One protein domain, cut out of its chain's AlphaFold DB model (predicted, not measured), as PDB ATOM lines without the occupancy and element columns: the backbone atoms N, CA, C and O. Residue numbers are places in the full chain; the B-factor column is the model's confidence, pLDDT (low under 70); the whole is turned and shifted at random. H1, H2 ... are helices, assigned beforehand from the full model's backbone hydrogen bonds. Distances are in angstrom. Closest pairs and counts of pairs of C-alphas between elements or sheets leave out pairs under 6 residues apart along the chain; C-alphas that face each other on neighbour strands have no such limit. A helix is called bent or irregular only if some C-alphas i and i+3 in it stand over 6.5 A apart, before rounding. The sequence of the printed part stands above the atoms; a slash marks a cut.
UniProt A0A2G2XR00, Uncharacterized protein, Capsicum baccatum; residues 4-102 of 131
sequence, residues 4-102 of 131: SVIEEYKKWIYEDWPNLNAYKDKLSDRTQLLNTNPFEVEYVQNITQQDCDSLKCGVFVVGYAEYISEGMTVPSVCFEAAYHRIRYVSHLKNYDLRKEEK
ATOM      1  N   SER A   4       5.504  36.283 -32.388       55.62
ATOM      2  CA  SER A   4       6.583  36.874 -31.585       55.62
ATOM      3  C   SER A   4       7.980  36.457 -32.051       55.62
ATOM      4  O   SER A   4       8.881  37.285 -32.081       55.62
ATOM      5  N   VAL A   5       8.142  35.203 -32.482       66.56
ATOM      6  CA  VAL A   5       9.427  34.660 -32.950       66.56
ATOM      7  C   VAL A   5       9.817  35.270 -34.300       66.56
ATOM      8  O   VAL A   5      10.988  35.517 -34.568       66.56
ATOM      9  N   ILE A   6       8.826  35.561 -35.150       68.06
ATOM     10  CA  ILE A   6       9.047  36.173 -36.467       68.06
ATOM     11  C   ILE A   6       9.514  37.626 -36.315       68.06
ATOM     12  O   ILE A   6      10.426  38.055 -37.021       68.06
ATOM     13  N   GLU A   7       8.919  38.379 -35.391       68.75
ATOM     14  CA  GLU A   7       9.285  39.782 -35.176       68.75
ATOM     15  C   GLU A   7      10.654  39.926 -34.498       68.75
ATOM     16  O   GLU A   7      11.426  40.818 -34.853       68.75
ATOM     17  N   GLU A   8      11.007  39.007 -33.596       71.25
ATOM     18  CA  GLU A   8      12.345  38.935 -32.999       71.25
ATOM     19  C   GLU A   8      13.421  38.634 -34.053       71.25
ATOM     20  O   GLU A   8      14.452  39.306 -34.104       71.25
ATOM     21  N   TYR A   9      13.137  37.704 -34.970       66.94
ATOM     22  CA  TYR A   9      14.029  37.373 -36.080       66.94
ATOM     23  C   TYR A   9      14.225  38.551 -37.048       66.94
ATOM     24  O   TYR A   9      15.347  38.847 -37.462       66.94
ATOM     25  N   LYS A  10      13.151  39.283 -37.375       70.25
ATOM     26  CA  LYS A  10      13.237  40.491 -38.217       70.25
ATOM     27  C   LYS A  10      14.042  41.608 -37.559       70.25
ATOM     28  O   LYS A  10      14.805  42.279 -38.252       70.25
ATOM     29  N   LYS A  11      13.887  41.803 -36.245       77.00
ATOM     30  CA  LYS A  11      14.666  42.786 -35.481       77.00
ATOM     31  C   LYS A  11      16.161  42.463 -35.535       77.00
ATOM     32  O   LYS A  11      16.956  43.346 -35.838       77.00
ATOM     33  N   TRP A  12      16.516  41.194 -35.342       69.75
ATOM     34  CA  TRP A  12      17.897  40.714 -35.442       69.75
ATOM     35  C   TRP A  12      18.514  40.960 -36.827       69.75
ATOM     36  O   TRP A  12      19.632  41.458 -36.930       69.75
ATOM     37  N   ILE A  13      17.763  40.691 -37.901       67.31
ATOM     38  CA  ILE A  13      18.211  40.958 -39.280       67.31
ATOM     39  C   ILE A  13      18.436  42.455 -39.530       67.31
ATOM     40  O   ILE A  13      19.361  42.826 -40.253       67.31
ATOM     41  N   TYR A  14      17.597  43.322 -38.959       69.50
ATOM     42  CA  TYR A  14      17.702  44.768 -39.158       69.50
ATOM     43  C   TYR A  14      18.898  45.377 -38.409       69.50
ATOM     44  O   TYR A  14      19.545  46.289 -38.924       69.50
ATOM     45  N   GLU A  15      19.221  44.853 -37.224       70.50
ATOM     46  CA  GLU A  15      20.355  45.307 -36.406       70.50
ATOM     47  C   GLU A  15      21.715  44.837 -36.962       70.50
ATOM     48  O   GLU A  15      22.688  45.588 -36.888       70.50
ATOM     49  N   ASP A  16      21.786  43.660 -37.594       64.50
ATOM     50  CA  ASP A  16      23.027  43.121 -38.187       64.50
ATOM     51  C   ASP A  16      23.256  43.549 -39.657       64.50
ATOM     52  O   ASP A  16      24.328  43.349 -40.239       64.50
ATOM     53  N   TRP A  17      22.269  44.212 -40.274       61.66
ATOM     54  CA  TRP A  17      22.316  44.677 -41.668       61.66
ATOM     55  C   TRP A  17      23.573  45.494 -42.048       61.66
ATOM     56  O   TRP A  17      24.099  45.286 -43.149       61.66
ATOM     57  N   PRO A  18      24.114  46.390 -41.191       62.97
ATOM     58  CA  PRO A  18      25.340  47.131 -41.502       62.97
ATOM     59  C   PRO A  18      26.585  46.235 -41.616       62.97
ATOM     60  O   PRO A  18      27.467  46.518 -42.427       62.97
ATOM     61  N   ASN A  19      26.642  45.135 -40.856       61.91
ATOM     62  CA  ASN A  19      27.744  44.164 -40.867       61.91
ATOM     63  C   ASN A  19      27.730  43.298 -42.138       61.91
ATOM     64  O   ASN A  19      28.774  42.907 -42.666       61.91
ATOM     65  N   LEU A  20      26.535  43.069 -42.690       60.22
ATOM     66  CA  LEU A  20      26.337  42.293 -43.911       60.22
ATOM     67  C   LEU A  20      26.987  42.953 -45.140       60.22
ATOM     68  O   LEU A  20      27.460  42.257 -46.035       60.22
ATOM     69  N   ASN A  21      27.044  44.289 -45.197       63.75
ATOM     70  CA  ASN A  21      27.652  45.003 -46.325       63.75
ATOM     71  C   ASN A  21      29.171  44.767 -46.415       63.75
ATOM     72  O   ASN A  21      29.681  44.549 -47.509       63.75
ATOM     73  N   ALA A  22      29.872  44.674 -45.280       61.69
ATOM     74  CA  ALA A  22      31.292  44.305 -45.254       61.69
ATOM     75  C   ALA A  22      31.541  42.854 -45.723       61.69
ATOM     76  O   ALA A  22      32.629  42.518 -46.199       61.69
ATOM     77  N   TYR A  23      30.531  41.983 -45.604       58.03
ATOM     78  CA  TYR A  23      30.565  40.623 -46.140       58.03
ATOM     79  C   TYR A  23      30.233  40.580 -47.643       58.03
ATOM     80  O   TYR A  23      30.838  39.798 -48.376       58.03
ATOM     81  N   LYS A  24      29.331  41.448 -48.129       58.69
ATOM     82  CA  LYS A  24      28.946  41.542 -49.551       58.69
ATOM     83  C   LYS A  24      30.110  41.910 -50.467       58.69
ATOM     84  O   LYS A  24      30.252  41.287 -51.515       58.69
ATOM     85  N   ASP A  25      30.963  42.848 -50.067       63.97
ATOM     86  CA  ASP A  25      32.106  43.254 -50.898       63.97
ATOM     87  C   ASP A  25      33.126  42.110 -51.044       63.97
ATOM     88  O   ASP A  25      33.619  41.840 -52.137       63.97
ATOM     89  N   LYS A  26      33.344  41.333 -49.972       63.50
ATOM     90  CA  LYS A  26      34.160  40.103 -50.008       63.50
ATOM     91  C   LYS A  26      33.517  38.980 -50.819       63.50
ATOM     92  O   LYS A  26      34.228  38.143 -51.376       63.50
ATOM     93  N   LEU A  27      32.185  38.931 -50.867       61.09
ATOM     94  CA  LEU A  27      31.467  38.009 -51.738       61.09
ATOM     95  C   LEU A  27      31.610  38.423 -53.199       61.09
ATOM     96  O   LEU A  27      31.846  37.535 -54.000       61.09
ATOM     97  N   SER A  28      31.526  39.705 -53.558       58.50
ATOM     98  CA  SER A  28      31.607  40.184 -54.952       58.50
ATOM     99  C   SER A  28      32.840  39.653 -55.702       58.50
ATOM    100  O   SER A  28      32.700  39.051 -56.772       58.50
ATOM    101  N   ASP A  29      34.030  39.753 -55.102       60.84
ATOM    102  CA  ASP A  29      35.281  39.271 -55.711       60.84
ATOM    103  C   ASP A  29      35.334  37.736 -55.818       60.84
ATOM    104  O   ASP A  29      35.782  37.177 -56.820       60.84
ATOM    105  N   ARG A  30      34.808  37.021 -54.814       56.31
ATOM    106  CA  ARG A  30      34.679  35.549 -54.830       56.31
ATOM    107  C   ARG A  30      33.597  35.058 -55.793       56.31
ATOM    108  O   ARG A  30      33.722  33.976 -56.359       56.31
ATOM    109  N   THR A  31      32.548  35.849 -55.973       54.44
ATOM    110  CA  THR A  31      31.372  35.554 -56.796       54.44
ATOM    111  C   THR A  31      31.733  35.638 -58.271       54.44
ATOM    112  O   THR A  31      31.265  34.807 -59.035       54.44
ATOM    113  N   GLN A  32      32.650  36.525 -58.680       59.31
ATOM    114  CA  GLN A  32      33.208  36.499 -60.042       59.31
ATOM    115  C   GLN A  32      33.932  35.174 -60.357       59.31
ATOM    116  O   GLN A  32      33.773  34.631 -61.449       59.31
ATOM    117  N   LEU A  33      34.656  34.600 -59.386       57.00
ATOM    118  CA  LEU A  33      35.335  33.306 -59.542       57.00
ATOM    119  C   LEU A  33      34.347  32.120 -59.538       57.00
ATOM    120  O   LEU A  33      34.489  31.193 -60.331       57.00
ATOM    121  N   LEU A  34      33.328  32.162 -58.670       56.47
ATOM    122  CA  LEU A  34      32.311  31.109 -58.529       56.47
ATOM    123  C   LEU A  34      31.292  31.102 -59.688       56.47
ATOM    124  O   LEU A  34      30.858  30.041 -60.123       56.47
ATOM    125  N   ASN A  35      30.957  32.276 -60.236       60.16
ATOM    126  CA  ASN A  35      30.016  32.438 -61.353       60.16
ATOM    127  C   ASN A  35      30.542  31.890 -62.683       60.16
ATOM    128  O   ASN A  35      29.774  31.762 -63.634       60.16
ATOM    129  N   THR A  36      31.836  31.580 -62.766       66.00
ATOM    130  CA  THR A  36      32.423  31.008 -63.979       66.00
ATOM    131  C   THR A  36      32.039  29.529 -64.137       66.00
ATOM    132  O   THR A  36      31.973  29.052 -65.262       66.00
ATOM    133  N   ASN A  37      31.720  28.826 -63.038       72.31
ATOM    134  CA  ASN A  37      31.243  27.436 -63.024       72.31
ATOM    135  C   ASN A  37      30.233  27.229 -61.876       72.31
ATOM    136  O   ASN A  37      30.612  26.729 -60.812       72.31
ATOM    137  N   PRO A  38      28.959  27.629 -62.037       77.69
ATOM    138  CA  PRO A  38      27.946  27.365 -61.025       77.69
ATOM    139  C   PRO A  38      27.694  25.856 -60.915       77.69
ATOM    140  O   PRO A  38      27.545  25.165 -61.921       77.69
ATOM    141  N   PHE A  39      27.632  25.344 -59.687       82.75
ATOM    142  CA  PHE A  39      27.197  23.975 -59.428       82.75
ATOM    143  C   PHE A  39      25.672  23.921 -59.415       82.75
ATOM    144  O   PHE A  39      25.016  24.841 -58.921       82.75
ATOM    145  N   GLU A  40      25.111  22.837 -59.938       86.25
ATOM    146  CA  GLU A  40      23.679  22.580 -59.832       86.25
ATOM    147  C   GLU A  40      23.330  22.277 -58.369       86.25
ATOM    148  O   GLU A  40      23.933  21.408 -57.737       86.25
ATOM    149  N   VAL A  41      22.391  23.042 -57.812       82.31
ATOM    150  CA  VAL A  41      21.914  22.878 -56.436       82.31
ATOM    151  C   VAL A  41      20.451  22.481 -56.491       82.31
ATOM    152  O   VAL A  41      19.603  23.266 -56.913       82.31
ATOM    153  N   GLU A  42      20.155  21.277 -56.016       86.38
ATOM    154  CA  GLU A  42      18.790  20.784 -55.876       86.38
ATOM    155  C   GLU A  42      18.314  20.957 -54.429       86.38
ATOM    156  O   GLU A  42      18.985  20.552 -53.476       86.38
ATOM    157  N   TYR A  43      17.146  21.581 -54.251       84.31
ATOM    158  CA  TYR A  43      16.542  21.759 -52.934       84.31
ATOM    159  C   TYR A  43      15.445  20.722 -52.707       84.31
ATOM    160  O   TYR A  43      14.364  20.801 -53.293       84.31
ATOM    161  N   VAL A  44      15.708  19.771 -51.812       82.19
ATOM    162  CA  VAL A  44      14.738  18.737 -51.445       82.19
ATOM    163  C   VAL A  44      13.828  19.262 -50.332       82.19
ATOM    164  O   VAL A  44      14.280  19.586 -49.233       82.19
ATOM    165  N   GLN A  45      12.529  19.357 -50.620       84.25
ATOM    166  CA  GLN A  45      11.502  19.813 -49.677       84.25
ATOM    167  C   GLN A  45      10.797  18.649 -48.983       84.25
ATOM    168  O   GLN A  45      10.842  17.512 -49.443       84.25
ATOM    169  N   ASN A  46      10.079  18.960 -47.900       84.75
ATOM    170  CA  ASN A  46       9.219  18.017 -47.179       84.75
ATOM    171  C   ASN A  46       9.954  16.775 -46.651       84.75
ATOM    172  O   ASN A  46       9.354  15.712 -46.526       84.75
ATOM    173  N   ILE A  47      11.244  16.907 -46.341       84.75
ATOM    174  CA  ILE A  47      12.013  15.869 -45.656       84.75
ATOM    175  C   ILE A  47      11.776  15.954 -44.152       84.75
ATOM    176  O   ILE A  47      11.644  17.043 -43.586       84.75
ATOM    177  N   THR A  48      11.750  14.801 -43.490       86.31
ATOM    178  CA  THR A  48      11.616  14.762 -42.033       86.31
ATOM    179  C   THR A  48      12.869  15.361 -41.391       86.31
ATOM    180  O   THR A  48      13.983  14.878 -41.592       86.31
ATOM    181  N   GLN A  49      12.707  16.417 -40.603       84.44
ATOM    182  CA  GLN A  49      13.800  16.999 -39.828       84.44
ATOM    183  C   GLN A  49      13.784  16.450 -38.404       84.44
ATOM    184  O   GLN A  49      12.766  15.953 -37.925       84.44
ATOM    185  N   GLN A  50      14.926  16.518 -37.727       87.12
ATOM    186  CA  GLN A  50      14.968  16.205 -36.306       87.12
ATOM    187  C   GLN A  50      14.227  17.266 -35.485       87.12
ATOM    188  O   GLN A  50      14.212  18.438 -35.861       87.12
ATOM    189  N   ASP A  51      13.701  16.875 -34.325       83.50
ATOM    190  CA  ASP A  51      13.175  17.834 -33.352       83.50
ATOM    191  C   ASP A  51      14.285  18.784 -32.869       83.50
ATOM    192  O   ASP A  51      15.452  18.391 -32.781       83.50
ATOM    193  N   CYS A  52      13.935  20.029 -32.532       81.38
ATOM    194  CA  CYS A  52      14.904  21.044 -32.095       81.38
ATOM    195  C   CYS A  52      15.708  20.618 -30.858       81.38
ATOM    196  O   CYS A  52      16.883  20.956 -30.744       81.38
ATOM    197  N   ASP A  53      15.105  19.803 -29.995       84.69
ATOM    198  CA  ASP A  53      15.720  19.309 -28.762       84.69
ATOM    199  C   ASP A  53      16.477  17.979 -28.974       84.69
ATOM    200  O   ASP A  53      16.968  17.356 -28.030       84.69
ATOM    201  N   SER A  54      16.577  17.511 -30.223       83.12
ATOM    202  CA  SER A  54      17.233  16.257 -30.584       83.12
ATOM    203  C   SER A  54      18.730  16.441 -30.845       83.12
ATOM    204  O   SER A  54      19.165  17.252 -31.661       83.12
ATOM    205  N   LEU A  55      19.540  15.577 -30.228       86.50
ATOM    206  CA  LEU A  55      20.993  15.494 -30.433       86.50
ATOM    207  C   LEU A  55      21.387  14.564 -31.598       86.50
ATOM    208  O   LEU A  55      22.477  13.992 -31.604       86.50
ATOM    209  N   LYS A  56      20.492  14.341 -32.568       85.88
ATOM    210  CA  LYS A  56      20.684  13.361 -33.651       85.88
ATOM    211  C   LYS A  56      21.088  14.001 -34.983       85.88
ATOM    212  O   LYS A  56      21.037  13.315 -35.999       85.88
ATOM    213  N   CYS A  57      21.537  15.258 -34.999       88.31
ATOM    214  CA  CYS A  57      21.746  16.011 -36.241       88.31
ATOM    215  C   CYS A  57      22.717  15.295 -37.181       88.31
ATOM    216  O   CYS A  57      22.424  15.121 -38.361       88.31
ATOM    217  N   GLY A  58      23.820  14.777 -36.634       88.44
ATOM    218  CA  GLY A  58      24.795  13.999 -37.393       88.44
ATOM    219  C   GLY A  58      24.206  12.725 -38.000       88.44
ATOM    220  O   GLY A  58      24.545  12.381 -39.124       88.44
ATOM    221  N   VAL A  59      23.274  12.059 -37.311       88.94
ATOM    222  CA  VAL A  59      22.611  10.850 -37.830       88.94
ATOM    223  C   VAL A  59      21.715  11.185 -39.021       88.94
ATOM    224  O   VAL A  59      21.718  10.441 -39.996       88.94
ATOM    225  N   PHE A  60      20.990  12.306 -38.972       88.88
ATOM    226  CA  PHE A  60      20.183  12.777 -40.104       88.88
ATOM    227  C   PHE A  60      21.060  13.148 -41.303       88.88
ATOM    228  O   PHE A  60      20.777  12.713 -42.414       88.88
ATOM    229  N   VAL A  61      22.151  13.891 -41.083       89.12
ATOM    230  CA  VAL A  61      23.084  14.271 -42.158       89.12
ATOM    231  C   VAL A  61      23.698  13.036 -42.820       89.12
ATOM    232  O   VAL A  61      23.664  12.922 -44.041       89.12
ATOM    233  N   VAL A  62      24.219  12.097 -42.023       90.25
ATOM    234  CA  VAL A  62      24.830  10.866 -42.545       90.25
ATOM    235  C   VAL A  62      23.797  10.002 -43.266       90.25
ATOM    236  O   VAL A  62      24.077   9.521 -44.358       90.25
ATOM    237  N   GLY A  63      22.598   9.840 -42.700       89.81
ATOM    238  CA  GLY A  63      21.544   9.054 -43.340       89.81
ATOM    239  C   GLY A  63      21.095   9.653 -44.672       89.81
ATOM    240  O   GLY A  63      20.998   8.931 -45.658       89.81
ATOM    241  N   TYR A  64      20.886  10.970 -44.757       89.56
ATOM    242  CA  TYR A  64      20.530  11.605 -46.032       89.56
ATOM    243  C   TYR A  64      21.657  11.545 -47.063       89.56
ATOM    244  O   TYR A  64      21.382  11.311 -48.240       89.56
ATOM    245  N   ALA A  65      22.912  11.691 -46.634       90.44
ATOM    246  CA  ALA A  65      24.052  11.489 -47.519       90.44
ATOM    247  C   ALA A  65      24.088  10.057 -48.082       90.44
ATOM    248  O   ALA A  65      24.363   9.895 -49.266       90.44
ATOM    249  N   GLU A  66      23.763   9.036 -47.279       90.25
ATOM    250  CA  GLU A  66      23.654   7.637 -47.725       90.25
ATOM    251  C   GLU A  66      22.564   7.474 -48.797       90.25
ATOM    252  O   GLU A  66      22.860   6.984 -49.885       90.25
ATOM    253  N   TYR A  67      21.345   7.977 -48.554       89.62
ATOM    254  CA  TYR A  67      20.249   7.925 -49.535       89.62
ATOM    255  C   TYR A  67      20.633   8.558 -50.877       89.62
ATOM    256  O   TYR A  67      20.459   7.938 -51.923       89.62
ATOM    257  N   ILE A  68      21.190   9.773 -50.843       89.31
ATOM    258  CA  ILE A  68      21.602  10.499 -52.052       89.31
ATOM    259  C   ILE A  68      22.736   9.755 -52.767       89.31
ATOM    260  O   ILE A  68      22.702   9.612 -53.986       89.31
ATOM    261  N   SER A  69      23.720   9.245 -52.020       90.25
ATOM    262  CA  SER A  69      24.876   8.544 -52.599       90.25
ATOM    263  C   SER A  69      24.487   7.231 -53.277       90.25
ATOM    264  O   SER A  69      25.085   6.859 -54.283       90.25
ATOM    265  N   GLU A  70      23.480   6.535 -52.749       91.81
ATOM    266  CA  GLU A  70      22.942   5.305 -53.338       91.81
ATOM    267  C   GLU A  70      21.879   5.572 -54.422       91.81
ATOM    268  O   GLU A  70      21.326   4.631 -54.992       91.81
ATOM    269  N   GLY A  71      21.574   6.843 -54.722       89.81
ATOM    270  CA  GLY A  71      20.524   7.223 -55.673       89.81
ATOM    271  C   GLY A  71      19.115   6.828 -55.216       89.81
ATOM    272  O   GLY A  71      18.201   6.706 -56.033       89.81
ATOM    273  N   MET A  72      18.934   6.594 -53.917       88.44
ATOM    274  CA  MET A  72      17.654   6.244 -53.319       88.44
ATOM    275  C   MET A  72      16.813   7.493 -53.066       88.44
ATOM    276  O   MET A  72      17.311   8.564 -52.720       88.44
ATOM    277  N   THR A  73      15.494   7.342 -53.174       86.50
ATOM    278  CA  THR A  73      14.572   8.421 -52.827       86.50
ATOM    279  C   THR A  73      14.657   8.731 -51.339       86.50
ATOM    280  O   THR A  73      14.495   7.853 -50.492       86.50
ATOM    281  N   VAL A  74      14.870  10.007 -51.032       84.88
ATOM    282  CA  VAL A  74      14.894  10.503 -49.661       84.88
ATOM    283  C   VAL A  74      13.493  10.379 -49.038       84.88
ATOM    284  O   VAL A  74      12.534  10.912 -49.606       84.88
ATOM    285  N   PRO A  75      13.336   9.711 -47.878       80.75
ATOM    286  CA  PRO A  75      12.039   9.590 -47.223       80.75
ATOM    287  C   PRO A  75      11.506  10.963 -46.800       80.75
ATOM    288  O   PRO A  75      12.146  11.686 -46.036       80.75
ATOM    289  N   SER A  76      10.305  11.317 -47.259       78.44
ATOM    290  CA  SER A  76       9.615  12.538 -46.822       78.44
ATOM    291  C   SER A  76       9.026  12.396 -45.413       78.44
ATOM    292  O   SER A  76       8.992  13.350 -44.636       78.44
ATOM    293  N   VAL A  77       8.626  11.178 -45.041       73.69
ATOM    294  CA  VAL A  77       8.042  10.835 -43.738       73.69
ATOM    295  C   VAL A  77       8.794   9.635 -43.156       73.69
ATOM    296  O   VAL A  77       9.169   8.730 -43.898       73.69
ATOM    297  N   CYS A  78       8.983   9.612 -41.833       70.19
ATOM    298  CA  CYS A  78       9.564   8.486 -41.085       70.19
ATOM    299  C   CYS A  78      11.062   8.216 -41.335       70.19
ATOM    300  O   CYS A  78      11.461   7.076 -41.566       70.19
ATOM    301  N   PHE A  79      11.923   9.232 -41.203       82.12
ATOM    302  CA  PHE A  79      13.364   8.988 -41.068       82.12
ATOM    303  C   PHE A  79      13.664   8.283 -39.731       82.12
ATOM    304  O   PHE A  79      13.610   8.892 -38.656       82.12
ATOM    305  N   GLU A  80      13.975   6.986 -39.777       84.56
ATOM    306  CA  GLU A  80      14.216   6.179 -38.580       84.56
ATOM    307  C   GLU A  80      15.629   6.417 -38.024       84.56
ATOM    308  O   GLU A  80      16.553   5.612 -38.155       84.56
ATOM    309  N   ALA A  81      15.806   7.550 -37.342       82.50
ATOM    310  CA  ALA A  81      17.099   7.943 -36.784       82.50
ATOM    311  C   ALA A  81      17.686   6.900 -35.809       82.50
ATOM    312  O   ALA A  81      18.898   6.846 -35.611       82.50
ATOM    313  N   ALA A  82      16.851   6.071 -35.174       85.75
ATOM    314  CA  ALA A  82      17.321   4.976 -34.328       85.75
ATOM    315  C   ALA A  82      18.034   3.885 -35.145       85.75
ATOM    316  O   ALA A  82      19.131   3.472 -34.767       85.75
ATOM    317  N   TYR A  83      17.454   3.483 -36.278       87.38
ATOM    318  CA  TYR A  83      18.033   2.504 -37.195       87.38
ATOM    319  C   TYR A  83      19.383   2.985 -37.741       87.38
ATOM    320  O   TYR A  83      20.397   2.301 -37.568       87.38
ATOM    321  N   HIS A  84      19.434   4.205 -38.293       85.81
ATOM    322  CA  HIS A  84      20.682   4.771 -38.821       85.81
ATOM    323  C   HIS A  84      21.758   4.911 -37.737       85.81
ATOM    324  O   HIS A  84      22.929   4.616 -37.982       85.81
ATOM    325  N   ARG A  85      21.379   5.285 -36.506       88.06
ATOM    326  CA  ARG A  85      22.322   5.351 -35.379       88.06
ATOM    327  C   ARG A  85      22.917   3.984 -35.056       88.06
ATOM    328  O   ARG A  85      24.126   3.896 -34.866       88.06
ATOM    329  N   ILE A  86      22.095   2.935 -34.976       90.06
ATOM    330  CA  ILE A  86      22.570   1.575 -34.683       90.06
ATOM    331  C   ILE A  86      23.535   1.117 -35.776       90.06
ATOM    332  O   ILE A  86      24.646   0.693 -35.461       90.06
ATOM    333  N   ARG A  87      23.158   1.281 -37.050       89.56
ATOM    334  CA  ARG A  87      24.003   0.912 -38.191       89.56
ATOM    335  C   ARG A  87      25.346   1.643 -38.169       89.56
ATOM    336  O   ARG A  87      26.390   1.010 -38.324       89.56
ATOM    337  N   TYR A  88      25.338   2.952 -37.915       87.12
ATOM    338  CA  TYR A  88      26.562   3.749 -37.850       87.12
ATOM    339  C   TYR A  88      27.466   3.342 -36.678       87.12
ATOM    340  O   TYR A  88      28.667   3.155 -36.860       87.12
ATOM    341  N   VAL A  89      26.897   3.115 -35.488       90.88
ATOM    342  CA  VAL A  89      27.652   2.619 -34.321       90.88
ATOM    343  C   VAL A  89      28.260   1.241 -34.601       90.88
ATOM    344  O   VAL A  89      29.414   1.000 -34.246       90.88
ATOM    345  N   SER A  90      27.529   0.346 -35.269       93.00
ATOM    346  CA  SER A  90      28.060  -0.954 -35.696       93.00
ATOM    347  C   SER A  90      29.218  -0.809 -36.684       93.00
ATOM    348  O   SER A  90      30.218  -1.514 -36.554       93.00
ATOM    349  N   HIS A  91      29.120   0.116 -37.644       87.56
ATOM    350  CA  HIS A  91      30.214   0.406 -38.570       87.56
ATOM    351  C   HIS A  91      31.456   0.946 -37.856       87.56
ATOM    352  O   HIS A  91      32.549   0.435 -38.104       87.56
ATOM    353  N   LEU A  92      31.295   1.907 -36.941       89.44
ATOM    354  CA  LEU A  92      32.404   2.450 -36.148       89.44
ATOM    355  C   LEU A  92      33.089   1.366 -35.317       89.44
ATOM    356  O   LEU A  92      34.302   1.210 -35.394       89.44
ATOM    357  N   LYS A  93      32.310   0.538 -34.614       94.19
ATOM    358  CA  LYS A  93      32.863  -0.564 -33.820       94.19
ATOM    359  C   LYS A  93      33.667  -1.548 -34.678       94.19
ATOM    360  O   LYS A  93      34.725  -2.006 -34.262       94.19
ATOM    361  N   ASN A  94      33.178  -1.879 -35.873       91.88
ATOM    362  CA  ASN A  94      33.905  -2.750 -36.799       91.88
ATOM    363  C   ASN A  94      35.203  -2.109 -37.303       91.88
ATOM    364  O   ASN A  94      36.190  -2.815 -37.502       91.88
ATOM    365  N   TYR A  95      35.204  -0.794 -37.528       89.12
ATOM    366  CA  TYR A  95      36.413  -0.059 -37.885       89.12
ATOM    367  C   TYR A  95      37.436  -0.087 -36.744       89.12
ATOM    368  O   TYR A  95      38.585  -0.432 -36.996       89.12
ATOM    369  N   ASP A  96      37.010   0.184 -35.509       89.75
ATOM    370  CA  ASP A  96      37.885   0.169 -34.332       89.75
ATOM    371  C   ASP A  96      38.528  -1.210 -34.134       89.75
ATOM    372  O   ASP A  96      39.747  -1.305 -34.018       89.75
ATOM    373  N   LEU A  97      37.743  -2.291 -34.230       90.31
ATOM    374  CA  LEU A  97      38.263  -3.662 -34.153       90.31
ATOM    375  C   LEU A  97      39.312  -3.951 -35.238       90.31
ATOM    376  O   LEU A  97      40.358  -4.529 -34.959       90.31
ATOM    377  N   ARG A  98      39.058  -3.527 -36.482       86.25
ATOM    378  CA  ARG A  98      40.009  -3.707 -37.594       86.25
ATOM    379  C   ARG A  98      41.264  -2.853 -37.435       86.25
ATOM    380  O   ARG A  98      42.322  -3.248 -37.922       86.25
ATOM    381  N   LYS A  99      41.133  -1.684 -36.811       84.88
ATOM    382  CA  LYS A  99      42.232  -0.765 -36.510       84.88
ATOM    383  C   LYS A  99      43.085  -1.251 -35.337       84.88
ATOM    384  O   LYS A  99      44.252  -0.901 -35.275       84.88
ATOM    385  N   GLU A 100      42.524  -2.026 -34.416       84.62
ATOM    386  CA  GLU A 100      43.294  -2.703 -33.367       84.62
ATOM    387  C   GLU A 100      43.992  -3.965 -33.897       84.62
ATOM    388  O   GLU A 100      45.126  -4.244 -33.522       84.62
ATOM    389  N   GLU A 101      43.339  -4.722 -34.787       83.12
ATOM    390  CA  GLU A 101      43.894  -5.951 -35.376       83.12
ATOM    391  C   GLU A 101      45.055  -5.676 -36.342       83.12
ATOM    392  O   GLU A 101      46.049  -6.404 -36.375       83.12
ATOM    393  N   LYS A 102      44.930  -4.627 -37.154       70.69
ATOM    394  CA  LYS A 102      46.007  -4.150 -38.018       70.69
ATOM    395  C   LYS A 102      46.683  -3.022 -37.266       70.69
ATOM    396  O   LYS A 102      46.014  -2.031 -37.030       70.69
TER     397      LYS A 102
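What this domain is: This is residues 4 to 102 of the 131 residues of an uncharacterized protein of Capsicum baccatum (UniProt A0A2G2XR00). A long bent helix, H1, stands free at one end of an open, drawn-out model, and a long unnamed stretch, residues 35 to 56, leads from it to two straight helices, H2 and H3, that meet near their first residues in a corner, like an L. H1 touches neither of the other helices; the far part of H3, residues 89 to 101, also sticks out as an arm, with Lys 102 at its end. The printed part has 99 residues with three named helices, in the order H1, H2, H3, and no named strand; its class is all helix, with 65 residues in the helices. It is extended, with a radius of gyration of the C-alphas of 20.3 A, and the C-alphas span 55 by 41 by 30 A along their three main axes.

How they stand to each other: The printed part begins with H1, residues 4 to 34, which by its hydrogen bonds was assigned as one helix but is bent: C-alphas 15 and 18 are 7.4 A apart. Its two arms are H1a, residues 4 to 15, and H1b, residues 18 to 34; residues 16 and 17 belong to neither. The lines of H1a and H1b stand about perpendicular, at 77 degrees. H1b has a kink of 39 degrees near residue 28. A long link of 22 residues follows, and after it comes H2, residues 57 to 69. H1b and H2 are apart, and so are H1a and H2. A second long link, of 11 residues, runs from H2 to H3, residues 81 to 101. H2 and H3 touch, with 6 pairs of C-alphas within 8 A, and their closest C-alphas, those of Val 59 and Arg 85, are 6.0 A apart. Their lines stand about perpendicular, at 86 degrees, and their centres are 15.3 A apart. H2 touches H3 with residues 59 to 63 alone, and H3 touches H2 with residues 81 to 85 alone. H3 is apart from both H1a and H1b. In the backbones of H1a, H2 and H3 every O i to N i+4 pair is within hydrogen-bond range; in H1b 7 of 13 pairs are.

Where its parts are: The arm H1a runs from Ser 4, with its C-alpha at (6.583, 36.874, -31.585), to Glu 15, and measures 16.9 A from first to last C-alpha. The arm H1b runs from Pro 18 to Leu 34 and measures 24.4 A. H2 begins at Cys 57, with its C-alpha at (21.746, 16.011, -36.241), and reaches Ser 69 over 18.3 A. H3 runs from Ala 81 to Glu 101, whose C-alpha is at (43.894, -5.951, -35.376), and measures 30.2 A.

The domain as a whole: The two C-alphas farthest apart are those of Glu 7 and Glu 101, at 57.4 A, and the C-alphas of Ser 4 and Lys 102, the first and last printed residues, are 57.3 A apart. The printed part has no cut. Residues 4 to 43, of which 4 to 34 belong to H1, stand free, and so do residues 89 to 102, of which 89 to 101 belong to H3. Both links, H1 to H2 and H2 to H3, are long. The mean pLDDT of the printed part is 78.4. It is under 70 at 29 residues: 4 to 7, 9, 12 to 14 and 16 to 36. The mean is 68 in H1a and 60 in H1b, against 89 in H2 and 88 in H3.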